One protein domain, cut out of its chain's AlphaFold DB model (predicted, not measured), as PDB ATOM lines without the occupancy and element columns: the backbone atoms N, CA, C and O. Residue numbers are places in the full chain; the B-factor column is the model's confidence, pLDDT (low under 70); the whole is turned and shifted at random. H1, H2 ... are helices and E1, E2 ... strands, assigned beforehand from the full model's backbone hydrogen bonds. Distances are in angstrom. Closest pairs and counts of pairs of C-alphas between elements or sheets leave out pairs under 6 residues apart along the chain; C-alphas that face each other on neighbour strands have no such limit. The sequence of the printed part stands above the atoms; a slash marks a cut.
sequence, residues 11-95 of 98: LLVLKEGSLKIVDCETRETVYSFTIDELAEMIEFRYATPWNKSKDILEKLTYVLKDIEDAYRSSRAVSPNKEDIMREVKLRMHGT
ATOM      1  N   LEU A  11     -23.285  17.782 -28.946       90.69
ATOM      2  CA  LEU A  11     -23.020  16.395 -29.317       90.69
ATOM      3  C   LEU A  11     -22.342  16.330 -30.682       90.69
ATOM      4  O   LEU A  11     -22.740  17.002 -31.634       90.69
ATOM      5  N   LEU A  12     -21.346  15.454 -30.785       87.19
ATOM      6  CA  LEU A  12     -20.696  15.103 -32.039       87.19
ATOM      7  C   LEU A  12     -21.253  13.770 -32.530       87.19
ATOM      8  O   LEU A  12     -21.057  12.733 -31.898       87.19
ATOM      9  N   VAL A  13     -21.957  13.798 -33.658       88.31
ATOM     10  CA  VAL A  13     -22.615  12.621 -34.232       88.31
ATOM     11  C   VAL A  13     -21.948  12.272 -35.554       88.31
ATOM     12  O   VAL A  13     -22.150  12.967 -36.548       88.31
ATOM     13  N   LEU A  14     -21.167  11.190 -35.579       83.31
ATOM     14  CA  LEU A  14     -20.624  10.646 -36.824       83.31
ATOM     15  C   LEU A  14     -21.630   9.653 -37.416       83.31
ATOM     16  O   LEU A  14     -21.872   8.594 -36.840       83.31
ATOM     17  N   LYS A  15     -22.234  10.001 -38.554       80.75
ATOM     18  CA  LYS A  15     -23.222   9.163 -39.242       80.75
ATOM     19  C   LYS A  15     -23.075   9.289 -40.754       80.75
ATOM     20  O   LYS A  15     -22.945  10.398 -41.267       80.75
ATOM     21  N   GLU A  16     -23.126   8.152 -41.453       75.88
ATOM     22  CA  GLU A  16     -23.143   8.085 -42.929       75.88
ATOM     23  C   GLU A  16     -21.988   8.864 -43.594       75.88
ATOM     24  O   GLU A  16     -22.169   9.507 -44.620       75.88
ATOM     25  N   GLY A  17     -20.791   8.843 -42.996       77.56
ATOM     26  CA  GLY A  17     -19.641   9.577 -43.539       77.56
ATOM     27  C   GLY A  17     -19.705  11.094 -43.334       77.56
ATOM     28  O   GLY A  17     -19.076  11.851 -44.066       77.56
ATOM     29  N   SER A  18     -20.460  11.564 -42.342       86.19
ATOM     30  CA  SER A  18     -20.486  12.975 -41.952       86.19
ATOM     31  C   SER A  18     -20.428  13.135 -40.437       86.19
ATOM     32  O   SER A  18     -21.000  12.326 -39.704       86.19
ATOM     33  N   LEU A  19     -19.742  14.174 -39.963       90.38
ATOM     34  CA  LEU A  19     -19.730  14.593 -38.565       90.38
ATOM     35  C   LEU A  19     -20.697  15.757 -38.385       90.38
ATOM     36  O   LEU A  19     -20.478  16.836 -38.924       90.38
ATOM     37  N   LYS A  20     -21.750  15.553 -37.602       92.44
ATOM     38  CA  LYS A  20     -22.729  16.587 -37.265       92.44
ATOM     39  C   LYS A  20     -22.459  17.122 -35.865       92.44
ATOM     40  O   LYS A  20     -22.249  16.338 -34.942       92.44
ATOM     41  N   ILE A  21     -22.499  18.442 -35.719       92.19
ATOM     42  CA  ILE A  21     -22.511  19.129 -34.428       92.19
ATOM     43  C   ILE A  21     -23.967  19.417 -34.088       92.19
ATOM     44  O   ILE A  21     -24.637  20.132 -34.831       92.19
ATOM     45  N   VAL A  22     -24.454  18.857 -32.989       92.25
ATOM     46  CA  VAL A  22     -25.837  19.012 -32.531       92.25
ATOM     47  C   VAL A  22     -25.837  19.795 -31.226       92.25
ATOM     48  O   VAL A  22     -25.135  19.417 -30.294       92.25
ATOM     49  N   ASP A  23     -26.602  20.881 -31.158       90.12
ATOM     50  CA  ASP A  23     -26.809  21.645 -29.922       90.12
ATOM     51  C   ASP A  23     -27.653  20.805 -28.949       90.12
ATOM     52  O   ASP A  23     -28.710  20.291 -29.322       90.12
ATOM     53  N   CYS A  24     -27.174  20.598 -27.719       88.88
ATOM     54  CA  CYS A  24     -27.866  19.754 -26.740       88.88
ATOM     55  C   CYS A  24     -29.204  20.347 -26.278       88.88
ATOM     56  O   CYS A  24     -30.128  19.588 -25.966       88.88
ATOM     57  N   GLU A  25     -29.316  21.676 -26.223       88.44
ATOM     58  CA  GLU A  25     -30.517  22.368 -25.761       88.44
ATOM     59  C   GLU A  25     -31.606  22.322 -26.833       88.44
ATOM     60  O   GLU A  25     -32.747  21.951 -26.548       88.44
ATOM     61  N   THR A  26     -31.259  22.661 -28.079       90.06
ATOM     62  CA  THR A  26     -32.240  22.739 -29.175       90.06
ATOM     63  C   THR A  26     -32.419  21.419 -29.921       90.06
ATOM     64  O   THR A  26     -33.428  21.224 -30.596       90.06
ATOM     65  N   ARG A  27     -31.462  20.489 -29.790       88.88
ATOM     66  CA  ARG A  27     -31.332  19.256 -30.592       88.88
ATOM     67  C   ARG A  27     -31.191  19.508 -32.092       88.88
ATOM     68  O   ARG A  27     -31.348  18.582 -32.892       88.88
ATOM     69  N   GLU A  28     -30.886  20.738 -32.487       90.38
ATOM     70  CA  GLU A  28     -30.696  21.095 -33.884       90.38
ATOM     71  C   GLU A  28     -29.259  20.826 -34.317       90.38
ATOM     72  O   GLU A  28     -28.303  20.997 -33.559       90.38
ATOM     73  N   THR A  29     -29.099  20.401 -35.570       90.75
ATOM     74  CA  THR A  29     -27.772  20.335 -36.181       90.75
ATOM     75  C   THR A  29     -27.313  21.753 -36.489       90.75
ATOM     76  O   THR A  29     -27.925  22.435 -37.305       90.75
ATOM     77  N   VAL A  30     -26.230  22.178 -35.847       92.88
ATOM     78  CA  VAL A  30     -25.623  23.497 -36.038       92.88
ATOM     79  C   VAL A  30     -24.773  23.505 -37.306       92.88
ATOM     80  O   VAL A  30     -24.884  24.408 -38.126       92.88
ATOM     81  N   TYR A  31     -23.941  22.472 -37.468       92.62
ATOM     82  CA  TYR A  31     -23.048  22.293 -38.613       92.62
ATOM     83  C   TYR A  31     -22.856  20.814 -38.935       92.62
ATOM     84  O   TYR A  31     -23.033  19.942 -38.079       92.62
ATOM     85  N   SER A  32     -22.446  20.536 -40.169       93.12
ATOM     86  CA  SER A  32     -22.030  19.211 -40.614       93.12
ATOM     87  C   SER A  32     -20.740  19.303 -41.413       93.12
ATOM     88  O   SER A  32     -20.629  20.179 -42.263       93.12
ATOM     89  N   PHE A  33     -19.829  18.367 -41.176       92.44
ATOM     90  CA  PHE A  33     -18.580  18.208 -41.913       92.44
ATOM     91  C   PHE A  33     -18.585  16.874 -42.649       92.44
ATOM     92  O   PHE A  33     -18.982  15.843 -42.098       92.44
ATOM     93  N   THR A  34     -18.125  16.889 -43.888       92.62
ATOM     94  CA  THR A  34     -17.852  15.701 -44.698       92.62
ATOM     95  C   THR A  34     -16.505  15.074 -44.319       92.62
ATOM     96  O   THR A  34     -15.669  15.712 -43.677       92.62
ATOM     97  N   ILE A  35     -16.262  13.821 -44.723       91.06
ATOM     98  CA  ILE A  35     -14.944  13.181 -44.537       91.06
ATOM     99  C   ILE A  35     -13.829  14.001 -45.192       91.06
ATOM    100  O   ILE A  35     -12.748  14.107 -44.618       91.06
ATOM    101  N   ASP A  36     -14.086  14.578 -46.365       90.88
ATOM    102  CA  ASP A  36     -13.078  15.324 -47.120       90.88
ATOM    103  C   ASP A  36     -12.643  16.583 -46.355       90.88
ATOM    104  O   ASP A  36     -11.446  16.781 -46.151       90.88
ATOM    105  N   GLU A  37     -13.598  17.351 -45.819       92.44
ATOM    106  CA  GLU A  37     -13.323  18.525 -44.977       92.44
ATOM    107  C   GLU A  37     -12.583  18.140 -43.685       92.44
ATOM    108  O   GLU A  37     -11.634  18.810 -43.274       92.44
ATOM    109  N   LEU A  38     -12.961  17.026 -43.049       90.19
ATOM    110  CA  LEU A  38     -12.262  16.527 -41.859       90.19
ATOM    111  C   LEU A  38     -10.830  16.075 -42.180       90.19
ATOM    112  O   LEU A  38      -9.914  16.325 -41.395       90.19
ATOM    113  N   ALA A  39     -10.621  15.420 -43.322       90.00
ATOM    114  CA  ALA A  39      -9.303  14.989 -43.771       90.00
ATOM    115  C   ALA A  39      -8.392  16.190 -44.064       90.00
ATOM    116  O   ALA A  39      -7.230  16.173 -43.654       90.00
ATOM    117  N   GLU A  40      -8.927  17.245 -44.685       91.25
ATOM    118  CA  GLU A  40      -8.226  18.519 -44.896       91.25
ATOM    119  C   GLU A  40      -7.840  19.185 -43.568       91.25
ATOM    120  O   GLU A  40      -6.702  19.624 -43.399       91.25
ATOM    121  N   MET A  41      -8.738  19.200 -42.576       89.19
ATOM    122  CA  MET A  41      -8.428  19.736 -41.244       89.19
ATOM    123  C   MET A  41      -7.307  18.952 -40.546       89.19
ATOM    124  O   MET A  41      -6.440  19.550 -39.901       89.19
ATOM    125  N   ILE A  42      -7.299  17.620 -40.668       87.88
ATOM    126  CA  ILE A  42      -6.236  16.763 -40.119       87.88
ATOM    127  C   ILE A  42      -4.911  17.028 -40.834       87.88
ATOM    128  O   ILE A  42      -3.878  17.151 -40.171       87.88
ATOM    129  N   GLU A  43      -4.924  17.145 -42.161       89.56
ATOM    130  CA  GLU A  43      -3.733  17.480 -42.942       89.56
ATOM    131  C   GLU A  43      -3.171  18.840 -42.532       89.56
ATOM    132  O   GLU A  43      -1.988  18.941 -42.209       89.56
ATOM    133  N   PHE A  44      -4.025  19.860 -42.430       89.25
ATOM    134  CA  PHE A  44      -3.629  21.187 -41.974       89.25
ATOM    135  C   PHE A  44      -3.028  21.154 -40.562       89.25
ATOM    136  O   PHE A  44      -2.015  21.797 -40.286       89.25
ATOM    137  N   ARG A  45      -3.630  20.383 -39.647       88.88
ATOM    138  CA  ARG A  45      -3.235  20.363 -38.234       88.88
ATOM    139  C   ARG A  45      -2.007  19.503 -37.939       88.88
ATOM    140  O   ARG A  45      -1.281  19.808 -36.986       88.88
ATOM    141  N   TYR A  46      -1.810  18.418 -38.685       85.12
ATOM    142  CA  TYR A  46      -0.820  17.379 -38.385       85.12
ATOM    143  C   TYR A  46       0.125  17.068 -39.552       85.12
ATOM    144  O   TYR A  46       0.894  16.113 -39.455       85.12
ATOM    145  N   ALA A  47       0.075  17.834 -40.650       84.88
ATOM    146  CA  ALA A  47       0.871  17.619 -41.865       84.88
ATOM    147  C   ALA A  47       0.800  16.170 -42.388       84.88
ATOM    148  O   ALA A  47       1.765  15.623 -42.925       84.88
ATOM    149  N   THR A  48      -0.341  15.512 -42.169       81.19
ATOM    150  CA  THR A  48      -0.577  14.132 -42.597       81.19
ATOM    151  C   THR A  48      -1.191  14.149 -43.994       81.19
ATOM    152  O   THR A  48      -2.173  14.859 -44.171       81.19
ATOM    153  N   PRO A  49      -0.685  13.361 -44.962       86.88
ATOM    154  CA  PRO A  49      -1.231  13.342 -46.317       86.88
ATOM    155  C   PRO A  49      -2.743  13.100 -46.337       86.88
ATOM    156  O   PRO A  49      -3.210  12.132 -45.724       86.88
ATOM    157  N   TRP A  50      -3.488  13.931 -47.073       86.75
ATOM    158  CA  TRP A  50      -4.953  13.847 -47.179       86.75
ATOM    159  C   TRP A  50      -5.470  12.428 -47.436       86.75
ATOM    160  O   TRP A  50      -6.388  11.958 -46.766       86.75
ATOM    161  N   ASN A  51      -4.827  11.700 -48.352       82.44
ATOM    162  CA  ASN A  51      -5.214  10.339 -48.721       82.44
ATOM    163  C   ASN A  51      -5.140   9.349 -47.547       82.44
ATOM    164  O   ASN A  51      -5.965   8.443 -47.461       82.44
ATOM    165  N   LYS A  52      -4.176   9.518 -46.633       86.12
ATOM    166  CA  LYS A  52      -4.081   8.698 -45.418       86.12
ATOM    167  C   LYS A  52      -5.147   9.097 -44.403       86.12
ATOM    168  O   LYS A  52      -5.767   8.223 -43.808       86.12
ATOM    169  N   SER A  53      -5.370  10.397 -44.216       87.25
ATOM    170  CA  SER A  53      -6.378  10.918 -43.285       87.25
ATOM    171  C   SER A  53      -7.790  10.480 -43.685       87.25
ATOM    172  O   SER A  53      -8.533   9.966 -42.851       87.25
ATOM    173  N   LYS A  54      -8.129  10.598 -44.973       87.50
ATOM    174  CA  LYS A  54      -9.405  10.145 -45.534       87.50
ATOM    175  C   LYS A  54      -9.620   8.641 -45.356       87.50
ATOM    176  O   LYS A  54     -10.652   8.254 -44.822       87.50
ATOM    177  N   ASP A  55      -8.640   7.807 -45.713       88.19
ATOM    178  CA  ASP A  55      -8.728   6.343 -45.549       88.19
ATOM    179  C   ASP A  55      -8.976   5.935 -44.083       88.19
ATOM    180  O   ASP A  55      -9.802   5.065 -43.800       88.19
ATOM    181  N   ILE A  56      -8.308   6.595 -43.130       86.75
ATOM    182  CA  ILE A  56      -8.512   6.348 -41.695       86.75
ATOM    183  C   ILE A  56      -9.932   6.738 -41.262       86.75
ATOM    184  O   ILE A  56     -10.571   5.986 -40.522       86.75
ATOM    185  N   LEU A  57     -10.435   7.890 -41.712       88.38
ATOM    186  CA  LEU A  57     -11.786   8.357 -41.391       88.38
ATOM    187  C   LEU A  57     -12.868   7.461 -42.006       88.38
ATOM    188  O   LEU A  57     -13.834   7.121 -41.325       88.38
ATOM    189  N   GLU A  58     -12.692   7.015 -43.249       87.56
ATOM    190  CA  GLU A  58     -13.592   6.053 -43.892       87.56
ATOM    191  C   GLU A  58     -13.632   4.740 -43.097       87.56
ATOM    192  O   GLU A  58     -14.708   4.279 -42.706       87.56
ATOM    193  N   LYS A  59     -12.470   4.186 -42.732       85.75
ATOM    194  CA  LYS A  59     -12.386   2.994 -41.867       85.75
ATOM    195  C   LYS A  59     -13.071   3.189 -40.519       85.75
ATOM    196  O   LYS A  59     -13.783   2.294 -40.068       85.75
ATOM    197  N   LEU A  60     -12.910   4.357 -39.898       84.88
ATOM    198  CA  LEU A  60     -13.598   4.689 -38.652       84.88
ATOM    199  C   LEU A  60     -15.120   4.671 -38.833       84.88
ATOM    200  O   LEU A  60     -15.823   4.115 -37.992       84.88
ATOM    201  N   THR A  61     -15.638   5.231 -39.929       84.62
ATOM    202  CA  THR A  61     -17.087   5.247 -40.185       84.62
ATOM    203  C   THR A  61     -17.672   3.848 -40.363       84.62
ATOM    204  O   THR A  61     -18.758   3.590 -39.846       84.62
ATOM    205  N   TYR A  62     -16.941   2.921 -40.993       80.56
ATOM    206  CA  TYR A  62     -17.346   1.513 -41.058       80.56
ATOM    207  C   TYR A  62     -17.414   0.874 -39.667       80.56
ATOM    208  O   TYR A  62     -18.431   0.278 -39.327       80.56
ATOM    209  N   VAL A  63     -16.399   1.084 -38.821       79.94
ATOM    210  CA  VAL A  63     -16.393   0.552 -37.446       79.94
ATOM    211  C   VAL A  63     -17.559   1.102 -36.620       79.94
ATOM    212  O   VAL A  63     -18.197   0.359 -35.877       79.94
ATOM    213  N   LEU A  64     -17.871   2.395 -36.739       81.25
ATOM    214  CA  LEU A  64     -19.011   2.976 -36.027       81.25
ATOM    215  C   LEU A  64     -20.349   2.425 -36.522       81.25
ATOM    216  O   LEU A  64     -21.252   2.221 -35.712       81.25
ATOM    217  N   LYS A  65     -20.470   2.148 -37.822       79.69
ATOM    218  CA  LYS A  65     -21.652   1.492 -38.381       79.69
ATOM    219  C   LYS A  65     -21.797   0.062 -37.862       79.69
ATOM    220  O   LYS A  65     -22.894  -0.323 -37.477       79.69
ATOM    221  N   ASP A  66     -20.701  -0.687 -37.765       77.19
ATOM    222  CA  ASP A  66     -20.719  -2.030 -37.175       77.19
ATOM    223  C   ASP A  66     -21.169  -1.994 -35.711       77.19
ATOM    224  O   ASP A  66     -21.931  -2.857 -35.273       77.19
ATOM    225  N   ILE A  67     -20.741  -0.973 -34.960       78.62
ATOM    226  CA  ILE A  67     -21.216  -0.727 -33.596       78.62
ATOM    227  C   ILE A  67     -22.719  -0.418 -33.604       78.62
ATOM    228  O   ILE A  67     -23.458  -1.047 -32.851       78.62
ATOM    229  N   GLU A  68     -23.193   0.503 -34.449       78.06
ATOM    230  CA  GLU A  68     -24.623   0.831 -34.563       78.06
ATOM    231  C   GLU A  68     -25.458  -0.418 -34.879       78.06
ATOM    232  O   GLU A  68     -26.471  -0.676 -34.224       78.06
ATOM    233  N   ASP A  69     -25.015  -1.227 -35.838       77.25
ATOM    234  CA  ASP A  69     -25.704  -2.448 -36.232       77.25
ATOM    235  C   ASP A  69     -25.665  -3.507 -35.121       77.25
ATOM    236  O   ASP A  69     -26.654  -4.214 -34.918       77.25
ATOM    237  N   ALA A  70     -24.567  -3.615 -34.366       72.38
ATOM    238  CA  ALA A  70     -24.494  -4.478 -33.187       72.38
ATOM    239  C   ALA A  70     -25.523  -4.047 -32.128       72.38
ATOM    240  O   ALA A  70     -26.288  -4.881 -31.641       72.38
ATOM    241  N   TYR A  71     -25.633  -2.744 -31.851       72.62
ATOM    242  CA  TYR A  71     -26.658  -2.199 -30.957       72.62
ATOM    243  C   TYR A  71     -28.080  -2.455 -31.469       72.62
ATOM    244  O   TYR A  71     -28.934  -2.881 -30.695       72.62
ATOM    245  N   ARG A  72     -28.340  -2.244 -32.765       72.38
ATOM    246  CA  ARG A  72     -29.663  -2.452 -33.378       72.38
ATOM    247  C   ARG A  72     -30.072  -3.927 -33.405       72.38
ATOM    248  O   ARG A  72     -31.251  -4.241 -33.277       72.38
ATOM    249  N   SER A  73     -29.107  -4.826 -33.602       69.94
ATOM    250  CA  SER A  73     -29.333  -6.277 -33.643       69.94
ATOM    251  C   SER A  73     -29.445  -6.918 -32.255       69.94
ATOM    252  O   SER A  73     -29.991  -8.018 -32.125       69.94
ATOM    253  N   SER A  74     -28.978  -6.232 -31.210       63.91
ATOM    254  CA  SER A  74     -29.106  -6.701 -29.836       63.91
ATOM    255  C   SER A  74     -30.561  -6.635 -29.370       63.91
ATOM    256  O   SER A  74     -31.196  -5.586 -29.374       63.91
ATOM    257  N   ARG A  75     -31.097  -7.770 -28.905       59.09
ATOM    258  CA  ARG A  75     -32.410  -7.834 -28.233       59.09
ATOM    259  C   ARG A  75     -32.381  -7.267 -26.805       59.09
ATOM    260  O   ARG A  75     -33.423  -7.214 -26.156       59.09
ATOM    261  N   ALA A  76     -31.207  -6.894 -26.290       54.44
ATOM    262  CA  ALA A  76     -31.050  -6.345 -24.949       54.44
ATOM    263  C   ALA A  76     -31.256  -4.824 -24.952       54.44
ATOM    264  O   ALA A  76     -30.695  -4.114 -25.779       54.44
ATOM    265  N   VAL A  77     -32.010  -4.320 -23.970       53.78
ATOM    266  CA  VAL A  77     -32.341  -2.889 -23.786       53.78
ATOM    267  C   VAL A  77     -31.092  -2.007 -23.578       53.78
ATOM    268  O   VAL A  77     -31.158  -0.792 -23.731       53.78
ATOM    269  N   SER A  78     -29.939  -2.608 -23.266       57.75
ATOM    270  CA  SER A  78     -28.635  -1.943 -23.215       57.75
ATOM    271  C   SER A  78     -27.522  -2.993 -23.352       57.75
ATOM    272  O   SER A  78     -27.220  -3.679 -22.372       57.75
ATOM    273  N   PRO A  79     -26.953  -3.218 -24.549       61.97
ATOM    274  CA  PRO A  79     -25.842  -4.153 -24.698       61.97
ATOM    275  C   PRO A  79     -24.596  -3.633 -23.967       61.97
ATOM    276  O   PRO A  79     -24.254  -2.451 -24.045       61.97
ATOM    277  N   ASN A  80     -23.920  -4.524 -23.240       71.88
ATOM    278  CA  ASN A  80     -22.685  -4.204 -22.533       71.88
ATOM    279  C   ASN A  80     -21.543  -3.980 -23.543       71.88
ATOM    280  O   ASN A  80     -21.487  -4.623 -24.593       71.88
ATOM    281  N   LYS A  81     -20.595  -3.094 -23.212       74.06
ATOM    282  CA  LYS A  81     -19.424  -2.748 -24.039       74.06
ATOM    283  C   LYS A  81     -18.662  -3.983 -24.537       74.06
ATOM    284  O   LYS A  81     -18.196  -3.999 -25.675       74.06
ATOM    285  N   GLU A  82     -18.528  -5.006 -23.695       75.44
ATOM    286  CA  GLU A  82     -17.822  -6.249 -24.033       75.44
ATOM    287  C   GLU A  82     -18.532  -7.063 -25.121       75.44
ATOM    288  O   GLU A  82     -17.867  -7.631 -25.991       75.44
ATOM    289  N   ASP A  83     -19.865  -7.070 -25.114       70.44
ATOM    290  CA  ASP A  83     -20.670  -7.784 -26.105       70.44
ATOM    291  C   ASP A  83     -20.563  -7.100 -27.471       70.44
ATOM    292  O   ASP A  83     -20.317  -7.757 -28.479       70.44
ATOM    293  N   ILE A  84     -20.609  -5.765 -27.501       70.44
ATOM    294  CA  ILE A  84     -20.432  -4.978 -28.734       70.44
ATOM    295  C   ILE A  84     -19.038  -5.191 -29.322       70.44
ATOM    296  O   ILE A  84     -18.892  -5.417 -30.520       70.44
ATOM    297  N   MET A  85     -17.997  -5.161 -28.484       74.62
ATOM    298  CA  MET A  85     -16.636  -5.422 -28.950       74.62
ATOM    299  C   MET A  85     -16.472  -6.833 -29.522       74.62
ATOM    300  O   MET A  85     -15.683  -7.021 -30.451       74.62
ATOM    301  N   ARG A  86     -17.183  -7.827 -28.977       75.00
ATOM    302  CA  ARG A  86     -17.189  -9.195 -29.508       75.00
ATOM    303  C   ARG A  86     -17.881  -9.249 -30.868       75.00
ATOM    304  O   ARG A  86     -17.293  -9.777 -31.803       75.00
ATOM    305  N   GLU A  87     -19.066  -8.658 -30.987       70.25
ATOM    306  CA  GLU A  87     -19.839  -8.612 -32.234       70.25
ATOM    307  C   GLU A  87     -19.079  -7.910 -33.368       70.25
ATOM    308  O   GLU A  87     -18.967  -8.453 -34.466       70.25
ATOM    309  N   VAL A  88     -18.462  -6.754 -33.097       69.94
ATOM    310  CA  VAL A  88     -17.649  -6.030 -34.092       69.94
ATOM    311  C   VAL A  88     -16.468  -6.888 -34.565       69.94
ATOM    312  O   VAL A  88     -16.227  -7.009 -35.764       69.94
ATOM    313  N   LYS A  89     -15.759  -7.563 -33.646       72.31
ATOM    314  CA  LYS A  89     -14.651  -8.469 -34.006       72.31
ATOM    315  C   LYS A  89     -15.114  -9.683 -34.813       72.31
ATOM    316  O   LYS A  89     -14.409 -10.105 -35.725       72.31
ATOM    317  N   LEU A  90     -16.276 -10.249 -34.485       70.38
ATOM    318  CA  LEU A  90     -16.843 -11.383 -35.217       70.38
ATOM    319  C   LEU A  90     -17.221 -10.987 -36.648       70.38
ATOM    320  O   LEU A  90     -16.921 -11.736 -37.571       70.38
ATOM    321  N   ARG A  91     -17.780  -9.791 -36.863       65.81
ATOM    322  CA  ARG A  91     -18.111  -9.281 -38.209       65.81
ATOM    323  C   ARG A  91     -16.873  -9.005 -39.067       65.81
ATOM    324  O   ARG A  91     -16.868  -9.335 -40.252       65.81
ATOM    325  N   MET A  92     -15.784  -8.525 -38.460       59.56
ATOM    326  CA  MET A  92     -14.486  -8.391 -39.138       59.56
ATOM    327  C   MET A  92     -13.889  -9.736 -39.592       59.56
ATOM    328  O   MET A  92     -13.100  -9.767 -40.535       59.56
ATOM    329  N   HIS A  93     -14.234 -10.842 -38.926       57.75
ATOM    330  CA  HIS A  93     -13.731 -12.182 -39.249       57.75
ATOM    331  C   HIS A  93     -14.712 -13.048 -40.050       57.75
ATOM    332  O   HIS A  93     -14.268 -13.966 -40.730       57.75
ATOM    333  N   GLY A  94     -16.010 -12.739 -40.023       49.41
ATOM    334  CA  GLY A  94     -17.058 -13.469 -40.743       49.41
ATOM    335  C   GLY A  94     -17.200 -13.112 -42.226       49.41
ATOM    336  O   GLY A  94     -17.944 -13.779 -42.931       49.41
ATOM    337  N   THR A  95     -16.479 -12.105 -42.733       47.53
ATOM    338  CA  THR A  95     -16.503 -11.728 -44.166       47.53
ATOM    339  C   THR A  95     -15.425 -12.473 -44.973       47.53
ATOM    340  O   THR A  95     -14.676 -11.890 -45.756       47.53
TER     341      THR A  95
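What this domain is: This is residues 11 to 95 of the 98 residues of an uncharacterized protein of Thermococcus indicus (UniProt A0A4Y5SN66). One long helix, H2, forms a beam, with H1 packed near its start, H3 near its end and a small three-stranded sheet between them. The printed part has 85 residues, in the order E1 E2 E3 H1 H2 H3, class mixed. It is loose, radius of gyration of the C-alphas 15.4 A, and flat, 41 by 37 by 17 A.

Where its parts are: E1, residues 11 to 15, begins at C-alpha 11 (-23.020, 16.395, -29.317). E2 is 18 to 23, E3 29 to 34, H1 35 to 46. H2, 50 to 73, is 34.4 A long; H3, 81 to 94, is 20.0 A and ends at C-alpha 94 (-17.058, -13.469, -40.743).

How they stand to each other: E1 E2 E3 is a meander, each strand the antiparallel neighbour of the one before; N 13 and O 20 are 2.9 A apart, N 19 and O 33 2.8 A. H1 and H2 are on the sheet, two layers, with helices on one face. H2 touches H1 with residues 50 to 58 alone, C-alphas of Ala 39 and Ser 53 closest at 5.0 A, a steep tilt of 54 degrees. H2 touches H3 with residues 63 to 71 alone, C-alphas of Asp 66 and Val 88 closest at 5.9 A. Every O i to N i+4 pair in H1, H2 and H3 is within hydrogen-bond range.

The domain as a whole: The printed part has no cut and no long link. pLDDT is under 70 at residues 73 to 79, 88 and 91 to 95.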